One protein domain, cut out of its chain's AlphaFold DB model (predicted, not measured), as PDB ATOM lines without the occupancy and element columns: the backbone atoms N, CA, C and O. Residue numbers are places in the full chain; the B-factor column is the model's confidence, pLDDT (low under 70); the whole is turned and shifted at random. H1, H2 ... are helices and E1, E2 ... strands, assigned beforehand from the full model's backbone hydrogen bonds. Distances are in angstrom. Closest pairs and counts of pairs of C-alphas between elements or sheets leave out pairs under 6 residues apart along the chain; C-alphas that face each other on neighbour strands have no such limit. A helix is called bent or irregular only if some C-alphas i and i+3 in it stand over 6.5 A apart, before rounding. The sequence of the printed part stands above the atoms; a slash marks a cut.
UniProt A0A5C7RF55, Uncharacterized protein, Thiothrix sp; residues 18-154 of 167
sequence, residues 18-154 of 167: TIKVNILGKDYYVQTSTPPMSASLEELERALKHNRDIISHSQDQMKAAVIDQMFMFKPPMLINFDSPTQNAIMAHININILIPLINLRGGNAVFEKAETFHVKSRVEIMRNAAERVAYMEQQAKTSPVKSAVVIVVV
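What this domain is: This is residues 18 to 154 of the 167 residues of an uncharacterized protein of Thiothrix sp (UniProt A0A5C7RF55). Two long helices, H1 and H2, run side by side as a helical hairpin; a third, H3, crosses it steeply, and a small two-stranded hairpin, E1 and E2, packs on the first part of H2, with E1 also beside the start of H3. From the far end of H3 a tail, residues 139 to 154 with the short helix H4, sticks out free and adds to the length, while the link of residues 105 to 118 folds back from the end of H2 to the start of H3. The printed part has 137 residues, with two named strands and then four named helices in the order E1, E2, H1, H2, H3, H4; the sheet has the order E1, E2 and is antiparallel, and the class is mostly helix. The whole is loose, with a radius of gyration of the C-alphas of 19.2 A and spans of 67 by 33 by 21 A.

Where its parts are: Find C-alpha 18 at (132.567, 170.879, 83.926); from there E1 runs through residues 18 to 23. After a tight link, E2 takes residues 26 to 32 and measures 19.0 A from first to last C-alpha. Look next at C-alpha 41, at (158.115, 169.406, 82.934), where H1 begins; it runs from residue 41 to 70, 43.8 A, and is the longest helix by residues. H2 holds residues 82 to 104 and is 33.8 A long; it is neither bent nor irregular, but only just, for C-alphas 97 and 100 are 6.2 A apart. H3, residues 119 to 141, is 32.9 A long. H4, residues 144 to 154, is 15.2 A long and ends with C-alpha 154 at (144.938, 143.667, 137.358).

How they stand to each other: Begin with the helical hairpin: H1 and H2 touch, the closest C-alphas being those of Ser 58 and Pro 84, 4.5 A apart. Their tilt is shallow, 22 degrees, and they run opposite ways. With residues 126 to 135 alone H3 touches residues 59 to 67 of H1; the closest C-alphas are those of Lys 63 and Ala 130, 4.5 A apart, at a steep tilt of 51 degrees, the same way. With residues 119 to 123 alone H3 touches residues 85 to 93 of H2, at a steep tilt of 55 degrees, opposite ways; the C-alphas of Ile 89 and Val 119 are the closest, 6.2 A apart. The packing of the helices is mostly crossed, only just: 1 of the 3 pairs is at a shallow tilt. Now look at the hairpin E1 and E2, antiparallel at 148 degrees: N 19 and O 30 are 2.8 A apart and N 28 and O 21 are 2.8 A apart, both within hydrogen-bond range. The closest C-alphas of E2 and H2 are those of Val 30 and Met 90, 6.0 A apart. Those of E1 and H3 are Ile 23 and Lys 120, also 6.0 A apart. E1 and H1 are apart, and H4 is apart from H3. In H1, H3 and H4 every O i to N i+4 pair is within hydrogen-bond range; in H2 18 of 19 are.

The domain as a whole: The two C-alphas farthest apart are those of Met 37 and Val 154, at 68.0 A. Leave out residues 139 to 154, which stand free, and the body of 121 residues spans 50 by 29 by 21 A. The printed part has no cut. The links from H1 to H2, 11 residues, and from H2 to H3, 14 residues, are long. The mean pLDDT of the printed part is 89.7; look for low confidence, under 70, at residues 142 to 148.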
ATOM      1  N   THR A  18     133.409 171.397  82.834       85.81
ATOM      2  CA  THR A  18     132.567 170.879  83.926       85.81
ATOM      3  C   THR A  18     132.179 169.442  83.626       85.81
ATOM      4  O   THR A  18     131.501 169.167  82.637       85.81
ATOM      5  N   ILE A  19     132.585 168.529  84.499       87.75
ATOM      6  CA  ILE A  19     132.378 167.096  84.344       87.75
ATOM      7  C   ILE A  19     131.409 166.633  85.417       87.75
ATOM      8  O   ILE A  19     131.633 166.829  86.612       87.75
ATOM      9  N   LYS A  20     130.330 165.993  84.968       91.25
ATOM     10  CA  LYS A  20     129.358 165.337  85.834       91.25
ATOM     11  C   LYS A  20     129.768 163.883  86.048       91.25
ATOM     12  O   LYS A  20     129.888 163.129  85.085       91.25
ATOM     13  N   VAL A  21     129.929 163.480  87.304       90.06
ATOM     14  CA  VAL A  21     130.228 162.099  87.698       90.06
ATOM     15  C   VAL A  21     129.198 161.647  88.724       90.06
ATOM     16  O   VAL A  21     129.010 162.300  89.745       90.06
ATOM     17  N   ASN A  22     128.527 160.530  88.453       92.25
ATOM     18  CA  ASN A  22     127.605 159.921  89.403       92.25
ATOM     19  C   ASN A  22     128.352 158.887  90.253       92.25
ATOM     20  O   ASN A  22     128.889 157.928  89.699       92.25
ATOM     21  N   ILE A  23     128.383 159.091  91.569       91.25
ATOM     22  CA  ILE A  23     128.959 158.162  92.547       91.25
ATOM     23  C   ILE A  23     127.837 157.722  93.481       91.25
ATOM     24  O   ILE A  23     127.239 158.562  94.154       91.25
ATOM     25  N   LEU A  24     127.547 156.417  93.528       87.31
ATOM     26  CA  LEU A  24     126.513 155.841  94.402       87.31
ATOM     27  C   LEU A  24     125.154 156.574  94.326       87.31
ATOM     28  O   LEU A  24     124.513 156.838  95.341       87.31
ATOM     29  N   GLY A  25     124.723 156.949  93.119       86.88
ATOM     30  CA  GLY A  25     123.448 157.634  92.896       86.88
ATOM     31  C   GLY A  25     123.469 159.143  93.164       86.88
ATOM     32  O   GLY A  25     122.480 159.811  92.866       86.88
ATOM     33  N   LYS A  26     124.585 159.706  93.643       90.56
ATOM     34  CA  LYS A  26     124.767 161.149  93.821       90.56
ATOM     35  C   LYS A  26     125.594 161.752  92.692       90.56
ATOM     36  O   LYS A  26     126.667 161.260  92.350       90.56
ATOM     37  N   ASP A  27     125.091 162.849  92.138       93.19
ATOM     38  CA  ASP A  27     125.769 163.597  91.086       93.19
ATOM     39  C   ASP A  27     126.775 164.590  91.674       93.19
ATOM     40  O   ASP A  27     126.428 165.455  92.477       93.19
ATOM     41  N   TYR A  28     128.018 164.487  91.214       93.19
ATOM     42  CA  TYR A  28     129.108 165.400  91.517       93.19
ATOM     43  C   TYR A  28     129.505 166.162  90.258       93.19
ATOM     44  O   TYR A  28     129.637 165.579  89.183       93.19
ATOM     45  N   TYR A  29     129.710 167.466  90.404       92.06
ATOM     46  CA  TYR A  29     130.169 168.341  89.332       92.06
ATOM     47  C   TYR A  29     131.560 168.828  89.701       92.06
ATOM     48  O   TYR A  29     131.726 169.497  90.720       92.06
ATOM     49  N   VAL A  30     132.555 168.465  88.900       90.88
ATOM     50  CA  VAL A  30     133.933 168.926  89.084       90.88
ATOM     51  C   VAL A  30     134.364 169.739  87.882       90.88
ATOM     52  O   VAL A  30     134.003 169.427  86.748       90.88
ATOM     53  N   GLN A  31     135.132 170.789  88.134       87.75
ATOM     54  CA  GLN A  31     135.704 171.611  87.083       87.75
ATOM     55  C   GLN A  31     137.173 171.250  86.912       87.75
ATOM     56  O   GLN A  31     137.943 171.276  87.870       87.75
ATOM     57  N   THR A  32     137.555 170.925  85.685       85.12
ATOM     58  CA  THR A  32     138.934 170.600  85.332       85.12
ATOM     59  C   THR A  32     139.389 171.470  84.175       85.12
ATOM     60  O   THR A  32     138.628 171.815  83.268       85.12
ATOM     61  N   SER A  33     140.659 171.847  84.214       84.12
ATOM     62  CA  SER A  33     141.303 172.644  83.179       84.12
ATOM     63  C   SER A  33     142.610 171.987  82.787       84.12
ATOM     64  O   SER A  33     143.345 171.493  83.643       84.12
ATOM     65  N   THR A  34     142.927 172.027  81.499       83.06
ATOM     66  CA  THR A  34     144.248 171.623  81.029       83.06
ATOM     67  C   THR A  34     145.309 172.546  81.639       83.06
ATOM     68  O   THR A  34     145.097 173.763  81.669       83.06
ATOM     69  N   PRO A  35     146.445 172.009  82.116       84.88
ATOM     70  CA  PRO A  35     147.580 172.826  82.524       84.88
ATOM     71  C   PRO A  35     148.006 173.809  81.417       84.88
ATOM     72  O   PRO A  35     147.876 173.482  80.233       84.88
ATOM     73  N   PRO A  36     148.540 174.995  81.767       86.50
ATOM     74  CA  PRO A  36     149.021 175.958  80.783       86.50
ATOM     75  C   PRO A  36     150.043 175.345  79.820       86.50
ATOM     76  O   PRO A  36     150.931 174.597  80.225       86.50
ATOM     77  N   MET A  37     149.986 175.735  78.544       83.00
ATOM     78  CA  MET A  37     150.971 175.317  77.531       83.00
ATOM     79  C   MET A  37     152.408 175.736  77.888       83.00
ATOM     80  O   MET A  37     153.364 175.129  77.412       83.00
ATOM     81  N   SER A  38     152.587 176.738  78.744       88.62
ATOM     82  CA  SER A  38     153.893 177.176  79.241       88.62
ATOM     83  C   SER A  38     154.415 176.373  80.438       88.62
ATOM     84  O   SER A  38     155.550 176.607  80.835       88.62
ATOM     85  N   ALA A  39     153.629 175.453  81.015       90.50
ATOM     86  CA  ALA A  39     154.038 174.694  82.196       90.50
ATOM     87  C   ALA A  39     155.288 173.847  81.910       90.50
ATOM     88  O   ALA A  39     155.350 173.099  80.930       90.50
ATOM     89  N   SER A  40     156.293 173.969  82.765       94.50
ATOM     90  CA  SER A  40     157.524 173.187  82.696       94.50
ATOM     91  C   SER A  40     157.274 171.712  83.029       94.50
ATOM     92  O   SER A  40     156.281 171.358  83.666       94.50
ATOM     93  N   LEU A  41     158.190 170.833  82.608       94.88
ATOM     94  CA  LEU A  41     158.115 169.406  82.934       94.88
ATOM     95  C   LEU A  41     158.073 169.175  84.454       94.88
ATOM     96  O   LEU A  41     157.230 168.424  84.937       94.88
ATOM     97  N   GLU A  42     158.912 169.893  85.205       95.56
ATOM     98  CA  GLU A  42     158.976 169.799  86.667       95.56
ATOM     99  C   GLU A  42     157.648 170.197  87.335       95.56
ATOM    100  O   GLU A  42     157.192 169.544  88.275       95.56
ATOM    101  N   GLU A  43     156.981 171.243  86.839       95.38
ATOM    102  CA  GLU A  43     155.669 171.657  87.348       95.38
ATOM    103  C   GLU A  43     154.594 170.598  87.092       95.38
ATOM    104  O   GLU A  43     153.767 170.343  87.970       95.38
ATOM    105  N   LEU A  44     154.613 169.953  85.920       95.62
ATOM    106  CA  LEU A  44     153.671 168.883  85.586       95.62
ATOM    107  C   LEU A  44     153.886 167.649  86.474       95.62
ATOM    108  O   LEU A  44     152.917 167.088  86.985       95.62
ATOM    109  N   GLU A  45     155.137 167.254  86.712       96.25
ATOM    110  CA  GLU A  45     155.480 166.142  87.607       96.25
ATOM    111  C   GLU A  45     155.101 166.443  89.063       96.25
ATOM    112  O   GLU A  45     154.514 165.603  89.754       96.25
ATOM    113  N   ARG A  46     155.352 167.673  89.526       96.56
ATOM    114  CA  ARG A  46     154.930 168.133  90.856       96.56
ATOM    115  C   ARG A  46     153.409 168.129  90.990       96.56
ATOM    116  O   ARG A  46     152.893 167.687  92.017       96.56
ATOM    117  N   ALA A  47     152.688 168.573  89.962       95.69
ATOM    118  CA  ALA A  47     151.231 168.522  89.925       95.69
ATOM    119  C   ALA A  47     150.714 167.075  89.940       95.69
ATOM    120  O   ALA A  47     149.748 166.785  90.647       95.69
ATOM    121  N   LEU A  48     151.363 166.150  89.223       96.25
ATOM    122  CA  LEU A  48     151.000 164.730  89.236       96.25
ATOM    123  C   LEU A  48     151.129 164.152  90.647       96.25
ATOM    124  O   LEU A  48     150.177 163.562  91.161       96.25
ATOM    125  N   LYS A  49     152.270 164.391  91.303       97.44
ATOM    126  CA  LYS A  49     152.489 163.974  92.691       97.44
ATOM    127  C   LYS A  49     151.437 164.570  93.626       97.44
ATOM    128  O   LYS A  49     150.837 163.844  94.412       97.44
ATOM    129  N   HIS A  50     151.160 165.866  93.504       97.25
ATOM    130  CA  HIS A  50     150.165 166.535  94.336       97.25
ATOM    131  C   HIS A  50     148.760 165.930  94.181       97.25
ATOM    132  O   HIS A  50     148.073 165.717  95.176       97.25
ATOM    133  N   ASN A  51     148.334 165.585  92.961       96.56
ATOM    134  CA  ASN A  51     147.034 164.941  92.753       96.56
ATOM    135  C   ASN A  51     146.990 163.513  93.328       96.56
ATOM    136  O   ASN A  51     145.958 163.107  93.863       96.56
ATOM    137  N   ARG A  52     148.096 162.760  93.299       97.62
ATOM    138  CA  ARG A  52     148.192 161.468  94.007       97.62
ATOM    139  C   ARG A  52     148.090 161.639  95.525       97.62
ATOM    140  O   ARG A  52     147.371 160.882  96.177       97.62
ATOM    141  N   ASP A  53     148.725 162.675  96.068       97.81
ATOM    142  CA  ASP A  53     148.631 163.022  97.489       97.81
ATOM    143  C   ASP A  53     147.180 163.404  97.871       97.81
ATOM    144  O   ASP A  53     146.674 162.948  98.898       97.81
ATOM    145  N   ILE A  54     146.460 164.147  97.014       97.56
ATOM    146  CA  ILE A  54     145.031 164.467  97.208       97.56
ATOM    147  C   ILE A  54     144.172 163.201  97.249       97.56
ATOM    148  O   ILE A  54     143.271 163.120  98.082       97.56
ATOM    149  N   ILE A  55     144.420 162.217  96.377       96.19
ATOM    150  CA  ILE A  55     143.667 160.951  96.378       96.19
ATOM    151  C   ILE A  55     143.829 160.238  97.719       96.19
ATOM    152  O   ILE A  55     142.829 159.894  98.350       96.19
ATOM    153  N   SER A  56     145.072 160.071  98.177       96.00
ATOM    154  CA  SER A  56     145.371 159.423  99.457       96.00
ATOM    155  C   SER A  56     144.706 160.161 100.621       96.00
ATOM    156  O   SER A  56     143.996 159.558 101.424       96.00
ATOM    157  N   HIS A  57     144.837 161.490 100.657       97.62
ATOM    158  CA  HIS A  57     144.216 162.312 101.691       97.62
ATOM    159  C   HIS A  57     142.683 162.236 101.666       97.62
ATOM    160  O   HIS A  57     142.037 162.159 102.710       97.62
ATOM    161  N   SER A  58     142.084 162.213 100.475       97.31
ATOM    162  CA  SER A  58     140.636 162.082 100.308       97.31
ATOM    163  C   SER A  58     140.140 160.725 100.806       97.31
ATOM    164  O   SER A  58     139.096 160.657 101.451       97.31
ATOM    165  N   GLN A  59     140.893 159.648 100.568       95.81
ATOM    166  CA  GLN A  59     140.569 158.325 101.098       95.81
ATOM    167  C   GLN A  59     140.611 158.300 102.634       95.81
ATOM    168  O   GLN A  59     139.703 157.749 103.260       95.81
ATOM    169  N   ASP A  60     141.611 158.933 103.248       96.50
ATOM    170  CA  ASP A  60     141.704 159.048 104.708       96.50
ATOM    171  C   ASP A  60     140.543 159.853 105.303       96.50
ATOM    172  O   ASP A  60     139.974 159.470 106.328       96.50
ATOM    173  N   GLN A  61     140.136 160.937 104.640       96.56
ATOM    174  CA  GLN A  61     138.965 161.721 105.032       96.56
ATOM    175  C   GLN A  61     137.664 160.918 104.902       96.56
ATOM    176  O   GLN A  61     136.824 160.973 105.800       96.56
ATOM    177  N   MET A  62     137.504 160.120 103.838       95.62
ATOM    178  CA  MET A  62     136.364 159.202 103.718       95.62
ATOM    179  C   MET A  62     136.357 158.181 104.849       95.62
ATOM    180  O   MET A  62     135.313 157.952 105.449       95.62
ATOM    181  N   LYS A  63     137.513 157.600 105.185       95.50
ATOM    182  CA  LYS A  63     137.644 156.663 106.306       95.50
ATOM    183  C   LYS A  63     137.213 157.322 107.617       95.50
ATOM    184  O   LYS A  63     136.432 156.736 108.363       95.50
ATOM    185  N   ALA A  64     137.677 158.542 107.885       93.94
ATOM    186  CA  ALA A  64     137.279 159.302 109.067       93.94
ATOM    187  C   ALA A  64     135.762 159.559 109.101       93.94
ATOM    188  O   ALA A  64     135.133 159.346 110.135       93.94
ATOM    189  N   ALA A  65     135.159 159.920 107.964       93.62
ATOM    190  CA  ALA A  65     133.714 160.097 107.845       93.62
ATOM    191  C   ALA A  65     132.935 158.791 108.109       93.62
ATOM    192  O   ALA A  65     131.915 158.823 108.796       93.62
ATOM    193  N   VAL A  66     133.431 157.635 107.646       92.81
ATOM    194  CA  VAL A  66     132.851 156.319 107.983       92.81
ATOM    195  C   VAL A  66     132.919 156.065 109.483       92.81
ATOM    196  O   VAL A  66     131.936 155.619 110.069       92.81
ATOM    197  N   ILE A  67     134.057 156.356 110.117       91.12
ATOM    198  CA  ILE A  67     134.218 156.152 111.559       91.12
ATOM    199  C   ILE A  67     133.236 157.026 112.342       91.12
ATOM    200  O   ILE A  67     132.550 156.543 113.248       91.12
ATOM    201  N   ASP A  68     133.141 158.294 111.960       91.81
ATOM    202  CA  ASP A  68     132.235 159.263 112.560       91.81
ATOM    203  C   ASP A  68     130.767 158.839 112.428       91.81
ATOM    204  O   ASP A  68     129.998 158.958 113.386       91.81
ATOM    205  N   GLN A  69     130.394 158.294 111.269       89.25
ATOM    206  CA  GLN A  69     129.049 157.802 110.995       89.25
ATOM    207  C   GLN A  69     128.719 156.521 111.764       89.25
ATOM    208  O   GLN A  69     127.698 156.454 112.445       89.25
ATOM    209  N   MET A  70     129.557 155.495 111.625       88.44
ATOM    210  CA  MET A  70     129.222 154.123 112.016       88.44
ATOM    211  C   MET A  70     129.599 153.792 113.459       88.44
ATOM    212  O   MET A  70     129.004 152.893 114.048       88.44
ATOM    213  N   PHE A  71     130.592 154.480 114.030       87.31
ATOM    214  CA  PHE A  71     131.119 154.152 115.359       87.31
ATOM    215  C   PHE A  71     130.960 155.276 116.376       87.31
ATOM    216  O   PHE A  71     130.798 154.989 117.558       87.31
ATOM    217  N   MET A  72     131.013 156.538 115.944       86.31
ATOM    218  CA  MET A  72     130.805 157.682 116.841       86.31
ATOM    219  C   MET A  72     129.368 158.214 116.825       86.31
ATOM    220  O   MET A  72     129.045 159.068 117.646       86.31
ATOM    221  N   PHE A  73     128.518 157.723 115.913       86.38
ATOM    222  CA  PHE A  73     127.120 158.137 115.758       86.38
ATOM    223  C   PHE A  73     126.948 159.661 115.684       86.38
ATOM    224  O   PHE A  73     126.000 160.226 116.237       86.38
ATOM    225  N   LYS A  74     127.884 160.352 115.017       88.88
ATOM    226  CA  LYS A  74     127.790 161.805 114.857       88.88
ATOM    227  C   LYS A  74     126.544 162.170 114.036       88.88
ATOM    228  O   LYS A  74     126.156 161.416 113.140       88.88
ATOM    229  N   PRO A  75     125.926 163.338 114.293       88.00
ATOM    230  CA  PRO A  75     124.816 163.829 113.486       88.00
ATOM    231  C   PRO A  75     125.156 163.843 111.985       88.00
ATOM    232  O   PRO A  75     126.236 164.322 111.630       88.00
ATOM    233  N   PRO A  76     124.239 163.421 111.088       85.00
ATOM    234  CA  PRO A  76     124.481 163.383 109.641       85.00
ATOM    235  C   PRO A  76     124.976 164.701 109.038       85.00
ATOM    236  O   PRO A  76     125.794 164.688 108.127       85.00
ATOM    237  N   MET A  77     124.534 165.839 109.584       86.94
ATOM    238  CA  MET A  77     124.961 167.174 109.140       86.94
ATOM    239  C   MET A  77     126.454 167.458 109.368       86.94
ATOM    240  O   MET A  77     127.001 168.351 108.733       86.94
ATOM    241  N   LEU A  78     127.110 166.725 110.273       87.19
ATOM    242  CA  LEU A  78     128.531 166.894 110.592       87.19
ATOM    243  C   LEU A  78     129.434 165.913 109.832       87.19
ATOM    244  O   LEU A  78     130.654 166.005 109.937       87.19
ATOM    245  N   ILE A  79     128.854 164.970 109.087       90.38
ATOM    246  CA  ILE A  79     129.600 163.930 108.381       90.38
ATOM    247  C   ILE A  79     129.828 164.380 106.939       90.38
ATOM    248  O   ILE A  79     128.885 164.539 106.166       90.38
ATOM    249  N   ASN A  80     131.095 164.558 106.560       91.88
ATOM    250  CA  ASN A  80     131.456 165.050 105.234       91.88
ATOM    251  C   ASN A  80     132.031 163.944 104.337       91.88
ATOM    252  O   ASN A  80     133.231 163.676 104.355       91.88
ATOM    253  N   PHE A  81     131.176 163.357 103.500       91.81
ATOM    254  CA  PHE A  81     131.612 162.511 102.380       91.81
ATOM    255  C   PHE A  81     131.782 163.287 101.073       91.81
ATOM    256  O   PHE A  81     132.423 162.794 100.147       91.81
ATOM    257  N   ASP A  82     131.212 164.483 100.968       93.19
ATOM    258  CA  ASP A  82     131.084 165.180  99.693       93.19
ATOM    259  C   ASP A  82     132.384 165.811  99.234       93.19
ATOM    260  O   ASP A  82     132.813 165.558  98.110       93.19
ATOM    261  N   SER A  83     133.037 166.579 100.106       94.50
ATOM    262  CA  SER A  83     134.321 167.201  99.781       94.50
ATOM    263  C   SER A  83     135.395 166.174  99.412       94.50
ATOM    264  O   SER A  83     135.986 166.325  98.343       94.50
ATOM    265  N   PRO A  84     135.643 165.100 100.196       96.44
ATOM    266  CA  PRO A  84     136.648 164.117  99.800       96.44
ATOM    267  C   PRO A  84     136.267 163.379  98.510       96.44
ATOM    268  O   PRO A  84     137.144 163.044  97.717       96.44
ATOM    269  N   THR A  85     134.973 163.168  98.242       96.19
ATOM    270  CA  THR A  85     134.529 162.560  96.977       96.19
ATOM    271  C   THR A  85     134.815 163.476  95.790       96.19
ATOM    272  O   THR A  85     135.417 163.034  94.815       96.19
ATOM    273  N   GLN A  86     134.465 164.763  95.878       95.75
ATOM    274  CA  GLN A  86     134.761 165.745  94.829       95.75
ATOM    275  C   GLN A  86     136.262 165.885  94.577       95.75
ATOM    276  O   GLN A  86     136.694 165.848  93.424       95.75
ATOM    277  N   ASN A  87     137.057 165.979  95.645       96.12
ATOM    278  CA  ASN A  87     138.509 166.088  95.558       96.12
ATOM    279  C   ASN A  87     139.120 164.866  94.866       96.12
ATOM    280  O   ASN A  87     139.970 165.016  93.990       96.12
ATOM    281  N   ALA A  88     138.649 163.661  95.194       96.56
ATOM    282  CA  ALA A  88     139.133 162.440  94.568       96.56
ATOM    283  C   ALA A  88     138.761 162.340  93.082       96.56
ATOM    284  O   ALA A  88     139.590 161.939  92.263       96.56
ATOM    285  N   ILE A  89     137.539 162.743  92.717       95.44
ATOM    286  CA  ILE A  89     137.105 162.808  91.316       95.44
ATOM    287  C   ILE A  89     138.011 163.774  90.543       95.44
ATOM    288  O   ILE A  89     138.588 163.394  89.523       95.44
ATOM    289  N   MET A  90     138.169 165.002  91.043       94.88
ATOM    290  CA  MET A  90     138.984 166.035  90.400       94.88
ATOM    291  C   MET A  90     140.439 165.583  90.250       94.88
ATOM    292  O   MET A  90     141.001 165.659  89.158       94.88
ATOM    293  N   ALA A  91     141.034 165.047  91.317       95.62
ATOM    294  CA  ALA A  91     142.422 164.610  91.306       95.62
ATOM    295  C   ALA A  91     142.669 163.456  90.328       95.62
ATOM    296  O   ALA A  91     143.668 163.450  89.610       95.62
ATOM    297  N   HIS A  92     141.747 162.494  90.243       95.50
ATOM    298  CA  HIS A  92     141.861 161.411  89.274       95.50
ATOM    299  C   HIS A  92     141.791 161.906  87.830       95.50
ATOM    300  O   HIS A  92     142.583 161.481  86.993       95.50
ATOM    301  N   ILE A  93     140.874 162.825  87.541       93.94
ATOM    302  CA  ILE A  93     140.756 163.392  86.200       93.94
ATOM    303  C   ILE A  93     142.022 164.173  85.833       93.94
ATOM    304  O   ILE A  93     142.544 164.018  84.729       93.94
ATOM    305  N   ASN A  94     142.566 164.948  86.771       93.56
ATOM    306  CA  ASN A  94     143.821 165.661  86.568       93.56
ATOM    307  C   ASN A  94     144.986 164.703  86.286       93.56
ATOM    308  O   ASN A  94     145.772 164.974  85.386       93.56
ATOM    309  N   ILE A  95     145.083 163.568  86.987       94.69
ATOM    310  CA  ILE A  95     146.093 162.531  86.705       94.69
ATOM    311  C   ILE A  95     145.980 162.041  85.251       94.69
ATOM    312  O   ILE A  95     146.990 161.973  84.548       94.69
ATOM    313  N   ASN A  96     144.756 161.783  84.777       92.69
ATOM    314  CA  ASN A  96     144.502 161.330  83.404       92.69
ATOM    315  C   ASN A  96     144.903 162.367  82.344       92.69
ATOM    316  O   ASN A  96     145.247 161.988  81.225       92.69
ATOM    317  N   ILE A  97     144.895 163.656  82.687       92.25
ATOM    318  CA  ILE A  97     145.388 164.735  81.821       92.25
ATOM    319  C   ILE A  97     146.914 164.870  81.918       92.25
ATOM    320  O   ILE A  97     147.591 165.035  80.905       92.25
ATOM    321  N   LEU A  98     147.467 164.814  83.130       93.56
ATOM    322  CA  LEU A  98     148.873 165.108  83.401       93.56
ATOM    323  C   LEU A  98     149.814 164.054  82.821       93.56
ATOM    324  O   LEU A  98     150.825 164.424  82.232       93.56
ATOM    325  N   ILE A  99     149.492 162.763  82.948       94.25
ATOM    326  CA  ILE A  99     150.393 161.686  82.509       94.25
ATOM    327  C   ILE A  99     150.709 161.776  81.003       94.25
ATOM    328  O   ILE A  99     151.893 161.816  80.655       94.25
ATOM    329  N   PRO A 100     149.718 161.893  80.092       92.56
ATOM    330  CA  PRO A 100     150.002 162.109  78.674       92.56
ATOM    331  C   PRO A 100     150.817 163.379  78.407       92.56
ATOM    332  O   PRO A 100     151.731 163.352  77.588       92.56
ATOM    333  N   LEU A 101     150.525 164.484  79.103       91.69
ATOM    334  CA  LEU A 101     151.236 165.753  78.909       91.69
ATOM    335  C   LEU A 101     152.704 165.678  79.335       91.69
ATOM    336  O   LEU A 101     153.562 166.212  78.635       91.69
ATOM    337  N   ILE A 102     152.999 165.007  80.449       94.81
ATOM    338  CA  ILE A 102     154.370 164.763  80.914       94.81
ATOM    339  C   ILE A 102     155.140 163.970  79.854       94.81
ATOM    340  O   ILE A 102     156.231 164.374  79.449       94.81
ATOM    341  N   ASN A 103     154.536 162.897  79.340       93.56
ATOM    342  CA  ASN A 103     155.168 162.034  78.343       93.56
ATOM    343  C   ASN A 103     155.388 162.755  77.004       93.56
ATOM    344  O   ASN A 103     156.428 162.583  76.373       93.56
ATOM    345  N   LEU A 104     154.463 163.630  76.595       92.56
ATOM    346  CA  LEU A 104     154.632 164.477  75.407       92.56
ATOM    347  C   LEU A 104     155.785 165.483  75.542       92.56
ATOM    348  O   LEU A 104     156.355 165.885  74.530       92.56
ATOM    349  N   ARG A 105     156.148 165.887  76.766       91.00
ATOM    350  CA  ARG A 105     157.273 166.801  77.035       91.00
ATOM    351  C   ARG A 105     158.600 166.093  77.313       91.00
ATOM    352  O   ARG A 105     159.551 166.745  77.733       91.00
ATOM    353  N   GLY A 106     158.677 164.786  77.067       92.12
ATOM    354  CA  GLY A 106     159.895 163.997  77.261       92.12
ATOM    355  C   GLY A 106     160.096 163.470  78.684       92.12
ATOM    356  O   GLY A 106     161.169 162.949  78.978       92.12
ATOM    357  N   GLY A 107     159.091 163.582  79.559       94.38
ATOM    358  CA  GLY A 107     159.066 162.880  80.843       94.38
ATOM    359  C   GLY A 107     158.696 161.400  80.701       94.38
ATOM    360  O   GLY A 107     158.365 160.925  79.614       94.38
ATOM    361  N   ASN A 108     158.731 160.669  81.817       94.31
ATOM    362  CA  ASN A 108     158.366 159.250  81.874       94.31
ATOM    363  C   ASN A 108     157.400 158.978  83.037       94.31
ATOM    364  O   ASN A 108     157.765 158.400  84.063       94.31
ATOM    365  N   ALA A 109     156.162 159.446  82.889       94.56
ATOM    366  CA  ALA A 109     155.077 159.185  83.820       94.56
ATOM    367  C   ALA A 109     154.270 157.950  83.396       94.56
ATOM    368  O   ALA A 109     153.907 157.775  82.230       94.56
ATOM    369  N   VAL A 110     153.933 157.113  84.379       94.31
ATOM    370  CA  VAL A 110     153.158 155.883  84.188       94.31
ATOM    371  C   VAL A 110     151.937 155.903  85.099       94.31
ATOM    372  O   VAL A 110     152.011 156.365  86.242       94.31
ATOM    373  N   PHE A 111     150.824 155.384  84.580       93.12
ATOM    374  CA  PHE A 111     149.609 155.149  85.351       93.12
ATOM    375  C   PHE A 111     149.828 154.041  86.381       93.12
ATOM    376  O   PHE A 111     150.247 152.932  86.047       93.12
ATOM    377  N   GLU A 112     149.478 154.310  87.632       92.12
ATOM    378  CA  GLU A 112     149.315 153.258  88.629       92.12
ATOM    379  C   GLU A 112     148.092 152.398  88.290       92.12
ATOM    380  O   GLU A 112     147.135 152.858  87.666       92.12
ATOM    381  N   LYS A 113     148.064 151.143  88.753       89.75
ATOM    382  CA  LYS A 113     146.955 150.217  88.455       89.75
ATOM    383  C   LYS A 113     145.581 150.785  88.833       89.75
ATOM    384  O   LYS A 113     144.602 150.505  88.159       89.75
ATOM    385  N   ALA A 114     145.495 151.563  89.911       87.81
ATOM    386  CA  ALA A 114     144.239 152.185  90.330       87.81
ATOM    387  C   ALA A 114     143.841 153.399  89.467       87.81
ATOM    388  O   ALA A 114     142.676 153.790  89.459       87.81
ATOM    389  N   GLU A 115     144.794 154.005  88.757       89.88
ATOM    390  CA  GLU A 115     144.591 155.169  87.890       89.88
ATOM    391  C   GLU A 115     144.101 154.775  86.492       89.88
ATOM    392  O   GLU A 115     143.622 155.631  85.761       89.88
ATOM    393  N   THR A 116     144.165 153.493  86.123       88.75
ATOM    394  CA  THR A 116     143.646 153.004  84.833       88.75
ATOM    395  C   THR A 116     142.141 152.736  84.851       88.75
ATOM    396  O   THR A 116     141.530 152.564  83.796       88.75
ATOM    397  N   PHE A 117     141.526 152.692  86.036       89.44
ATOM    398  CA  PHE A 117     140.077 152.578  86.162       89.44
ATOM    399  C   PHE A 117     139.388 153.891  85.792       89.44
ATOM    400  O   PHE A 117     139.918 154.974  86.026       89.44
ATOM    401  N   HIS A 118     138.153 153.794  85.298       90.12
ATOM    402  CA  HIS A 118     137.288 154.959  85.123       90.12
ATOM    403  C   HIS A 118     137.055 155.695  86.447       90.12
ATOM    404  O   HIS A 118     136.958 155.062  87.501       90.12
ATOM    405  N   VAL A 119     136.876 157.021  86.381       91.50
ATOM    406  CA  VAL A 119     136.727 157.886  87.565       91.50
ATOM    407  C   VAL A 119     135.658 157.402  88.541       91.50
ATOM    408  O   VAL A 119     135.921 157.338  89.740       91.50
ATOM    409  N   LYS A 120     134.487 156.989  88.031       92.88
ATOM    410  CA  LYS A 120     133.400 156.429  88.848       92.88
ATOM    411  C   LYS A 120     133.883 155.194  89.604       92.88
ATOM    412  O   LYS A 120     133.895 155.189  90.832       92.88
ATOM    413  N   SER A 121     134.373 154.198  88.869       92.12
ATOM    414  CA  SER A 121     134.845 152.930  89.426       92.12
ATOM    415  C   SER A 121     135.983 153.127  90.426       92.12
ATOM    416  O   SER A 121     135.974 152.516  91.490       92.12
ATOM    417  N   ARG A 122     136.955 154.001  90.127       92.75
ATOM    418  CA  ARG A 122     138.072 154.288  91.038       92.75
ATOM    419  C   ARG A 122     137.570 154.850  92.363       92.75
ATOM    420  O   ARG A 122     137.996 154.377  93.412       92.75
ATOM    421  N   VAL A 123     136.688 155.847  92.320       93.88
ATOM    422  CA  VAL A 123     136.189 156.525  93.523       93.88
ATOM    423  C   VAL A 123     135.282 155.601  94.341       93.88
ATOM    424  O   VAL A 123     135.388 155.579  95.565       93.88
ATOM    425  N   GLU A 124     134.465 154.768  93.694       93.69
ATOM    426  CA  GLU A 124     133.658 153.745  94.374       93.69
ATOM    427  C   GLU A 124     134.537 152.683  95.060       93.69
ATOM    428  O   GLU A 124     134.331 152.372  96.234       93.69
ATOM    429  N   ILE A 125     135.576 152.182  94.381       93.50
ATOM    430  CA  ILE A 125     136.557 151.258  94.978       93.50
ATOM    431  C   ILE A 125     137.272 151.922  96.159       93.50
ATOM    432  O   ILE A 125     137.439 151.298  97.208       93.50
ATOM    433  N   MET A 126     137.681 153.182  96.004       93.56
ATOM    434  CA  MET A 126     138.368 153.946  97.044       93.56
ATOM    435  C   MET A 126     137.497 154.103  98.294       93.56
ATOM    436  O   MET A 126     137.978 153.905  99.411       93.56
ATOM    437  N   ARG A 127     136.205 154.386  98.114       92.38
ATOM    438  CA  ARG A 127     135.244 154.488  99.212       92.38
ATOM    439  C   ARG A 127     135.027 153.141  99.906       92.38
ATOM    440  O   ARG A 127     135.114 153.078 101.130       92.38
ATOM    441  N   ASN A 128     134.843 152.060  99.151       93.00
ATOM    442  CA  ASN A 128     134.713 150.711  99.713       93.00
ATOM    443  C   ASN A 128     135.970 150.298 100.500       93.00
ATOM    444  O   ASN A 128     135.885 149.660 101.551       93.00
ATOM    445  N   ALA A 129     137.153 150.677 100.011       92.44
ATOM    446  CA  ALA A 129     138.406 150.453 100.718       92.44
ATOM    447  C   ALA A 129     138.474 151.263 102.023       92.44
ATOM    448  O   ALA A 129     138.857 150.709 103.053       92.44
ATOM    449  N   ALA A 130     138.068 152.536 102.002       91.50
ATOM    450  CA  ALA A 130     137.994 153.379 103.195       91.50
ATOM    451  C   ALA A 130     137.037 152.800 104.252       91.50
ATOM    452  O   ALA A 130     137.397 152.723 105.426       91.50
ATOM    453  N   GLU A 131     135.863 152.320 103.831       92.44
ATOM    454  CA  GLU A 131     134.905 151.634 104.702       92.44
ATOM    455  C   GLU A 131     135.533 150.385 105.335       92.44
ATOM    456  O   GLU A 131     135.559 150.247 106.559       92.44
ATOM    457  N   ARG A 132     136.132 149.503 104.527       92.06
ATOM    458  CA  ARG A 132     136.784 148.283 105.024       92.06
ATOM    459  C   ARG A 132     137.900 148.583 106.027       92.06
ATOM    460  O   ARG A 132     137.983 147.913 107.056       92.06
ATOM    461  N   VAL A 133     138.744 149.575 105.745       90.56
ATOM    462  CA  VAL A 133     139.837 149.969 106.646       90.56
ATOM    463  C   VAL A 133     139.278 150.539 107.951       90.56
ATOM    464  O   VAL A 133     139.754 150.152 109.016       90.56
ATOM    465  N   ALA A 134     138.232 151.371 107.900       90.19
ATOM    466  CA  ALA A 134     137.559 151.880 109.096       90.19
ATOM    467  C   ALA A 134     137.040 150.743 109.996       90.19
ATOM    468  O   ALA A 134     137.276 150.755 111.207       90.19
ATOM    469  N   TYR A 135     136.392 149.726 109.413       89.38
ATOM    470  CA  TYR A 135     135.943 148.546 110.161       89.38
ATOM    471  C   TYR A 135     137.107 147.784 110.802       89.38
ATOM    472  O   TYR A 135     137.033 147.429 111.980       89.38
ATOM    473  N   MET A 136     138.191 147.554 110.057       86.69
ATOM    474  CA  MET A 136     139.370 146.852 110.573       86.69
ATOM    475  C   MET A 136     140.048 147.621 111.715       86.69
ATOM    476  O   MET A 136     140.388 147.021 112.735       86.69
ATOM    477  N   GLU A 137     140.211 148.942 111.587       86.00
ATOM    478  CA  GLU A 137     140.792 149.785 112.639       86.00
ATOM    479  C   GLU A 137     139.949 149.746 113.920       86.00
ATOM    480  O   GLU A 137     140.496 149.639 115.022       86.00
ATOM    481  N   GLN A 138     138.620 149.777 113.798       84.25
ATOM    482  CA  GLN A 138     137.749 149.736 114.967       84.25
ATOM    483  C   GLN A 138     137.703 148.350 115.627       84.25
ATOM    484  O   GLN A 138     137.721 148.258 116.857       84.25
ATOM    485  N   GLN A 139     137.725 147.265 114.845       79.81
ATOM    486  CA  GLN A 139     137.882 145.908 115.385       79.81
ATOM    487  C   GLN A 139     139.218 145.751 116.131       79.81
ATOM    488  O   GLN A 139     139.266 145.188 117.222       79.81
ATOM    489  N   ALA A 140     140.309 146.310 115.600       76.00
ATOM    490  CA  ALA A 140     141.619 146.272 116.252       76.00
ATOM    491  C   ALA A 140     141.676 147.080 117.567       76.00
ATOM    492  O   ALA A 140     142.443 146.732 118.476       76.00
ATOM    493  N   LYS A 141     140.873 148.147 117.685       73.31
ATOM    494  CA  LYS A 141     140.702 148.931 118.924       73.31
ATOM    495  C   LYS A 141     139.854 148.204 119.968       73.31
ATOM    496  O   LYS A 141     140.152 148.304 121.152       73.31
ATOM    497  N   THR A 142     138.847 147.449 119.537       65.56
ATOM    498  CA  THR A 142     137.908 146.712 120.406       65.56
ATOM    499  C   THR A 142     138.325 145.262 120.675       65.56
ATOM    500  O   THR A 142     137.565 144.499 121.265       65.56
ATOM    501  N   SER A 143     139.543 144.880 120.271       57.75
ATOM    502  CA  SER A 143     140.074 143.528 120.444       57.75
ATOM    503  C   SER A 143     139.961 143.057 121.907       57.75
ATOM    504  O   SER A 143     140.615 143.632 122.785       57.75
ATOM    505  N   PRO A 144     139.207 141.971 122.176       61.22
ATOM    506  CA  PRO A 144     139.022 141.443 123.525       61.22
ATOM    507  C   PRO A 144     140.333 140.931 124.128       61.22
ATOM    508  O   PRO A 144     140.449 140.857 125.344       61.22
ATOM    509  N   VAL A 145     141.347 140.637 123.306       66.19
ATOM    510  CA  VAL A 145     142.672 140.199 123.766       66.19
ATOM    511  C   VAL A 145     143.380 141.316 124.531       66.19
ATOM    512  O   VAL A 145     143.951 141.063 125.588       66.19
ATOM    513  N   LYS A 146     143.302 142.565 124.054       60.53
ATOM    514  CA  LYS A 146     143.921 143.706 124.749       60.53
ATOM    515  C   LYS A 146     143.236 143.970 126.092       60.53
ATOM    516  O   LYS A 146     143.921 144.154 127.094       60.53
ATOM    517  N   SER A 147     141.905 143.917 126.129       62.03
ATOM    518  CA  SER A 147     141.137 144.053 127.374       62.03
ATOM    519  C   SER A 147     141.371 142.884 128.336       62.03
ATOM    520  O   SER A 147     141.530 143.108 129.532       62.03
ATOM    521  N   ALA A 148     141.464 141.651 127.831       65.88
ATOM    522  CA  ALA A 148     141.742 140.466 128.640       65.88
ATOM    523  C   ALA A 148     143.133 140.523 129.283       65.88
ATOM    524  O   ALA A 148     143.254 140.231 130.466       65.88
ATOM    525  N   VAL A 149     144.169 140.962 128.557       73.81
ATOM    526  CA  VAL A 149     145.522 141.127 129.122       73.81
ATOM    527  C   VAL A 149     145.524 142.133 130.274       73.81
ATOM    528  O   VAL A 149     146.105 141.857 131.319       73.81
ATOM    529  N   VAL A 150     144.826 143.265 130.134       75.19
ATOM    530  CA  VAL A 150     144.709 144.256 131.218       75.19
ATOM    531  C   VAL A 150     143.991 143.661 132.432       75.19
ATOM    532  O   VAL A 150     144.476 143.804 133.551       75.19
ATOM    533  N   ILE A 151     142.881 142.946 132.227       77.62
ATOM    534  CA  ILE A 151     142.135 142.295 133.316       77.62
ATOM    535  C   ILE A 151     143.004 141.251 134.031       77.62
ATOM    536  O   ILE A 151     143.026 141.218 135.258       77.62
ATOM    537  N   VAL A 152     143.755 140.433 133.288       82.12
ATOM    538  CA  VAL A 152     144.657 139.417 133.857       82.12
ATOM    539  C   VAL A 152     145.761 140.067 134.691       82.12
ATOM    540  O   VAL A 152     146.037 139.603 135.794       82.12
ATOM    541  N   VAL A 153     146.360 141.163 134.217       84.19
ATOM    542  CA  VAL A 153     147.390 141.901 134.968       84.19
ATOM    543  C   VAL A 153     146.817 142.517 136.247       84.19
ATOM    544  O   VAL A 153     147.434 142.414 137.306       84.19
ATOM    545  N   VAL A 154     145.619 143.106 136.181       84.62
ATOM    546  CA  VAL A 154     144.938 143.667 137.358       84.62
ATOM    547  C   VAL A 154     144.599 142.569 138.369       84.62
ATOM    548  O   VAL A 154     144.882 142.727 139.553       84.62
TER     549      VAL A 154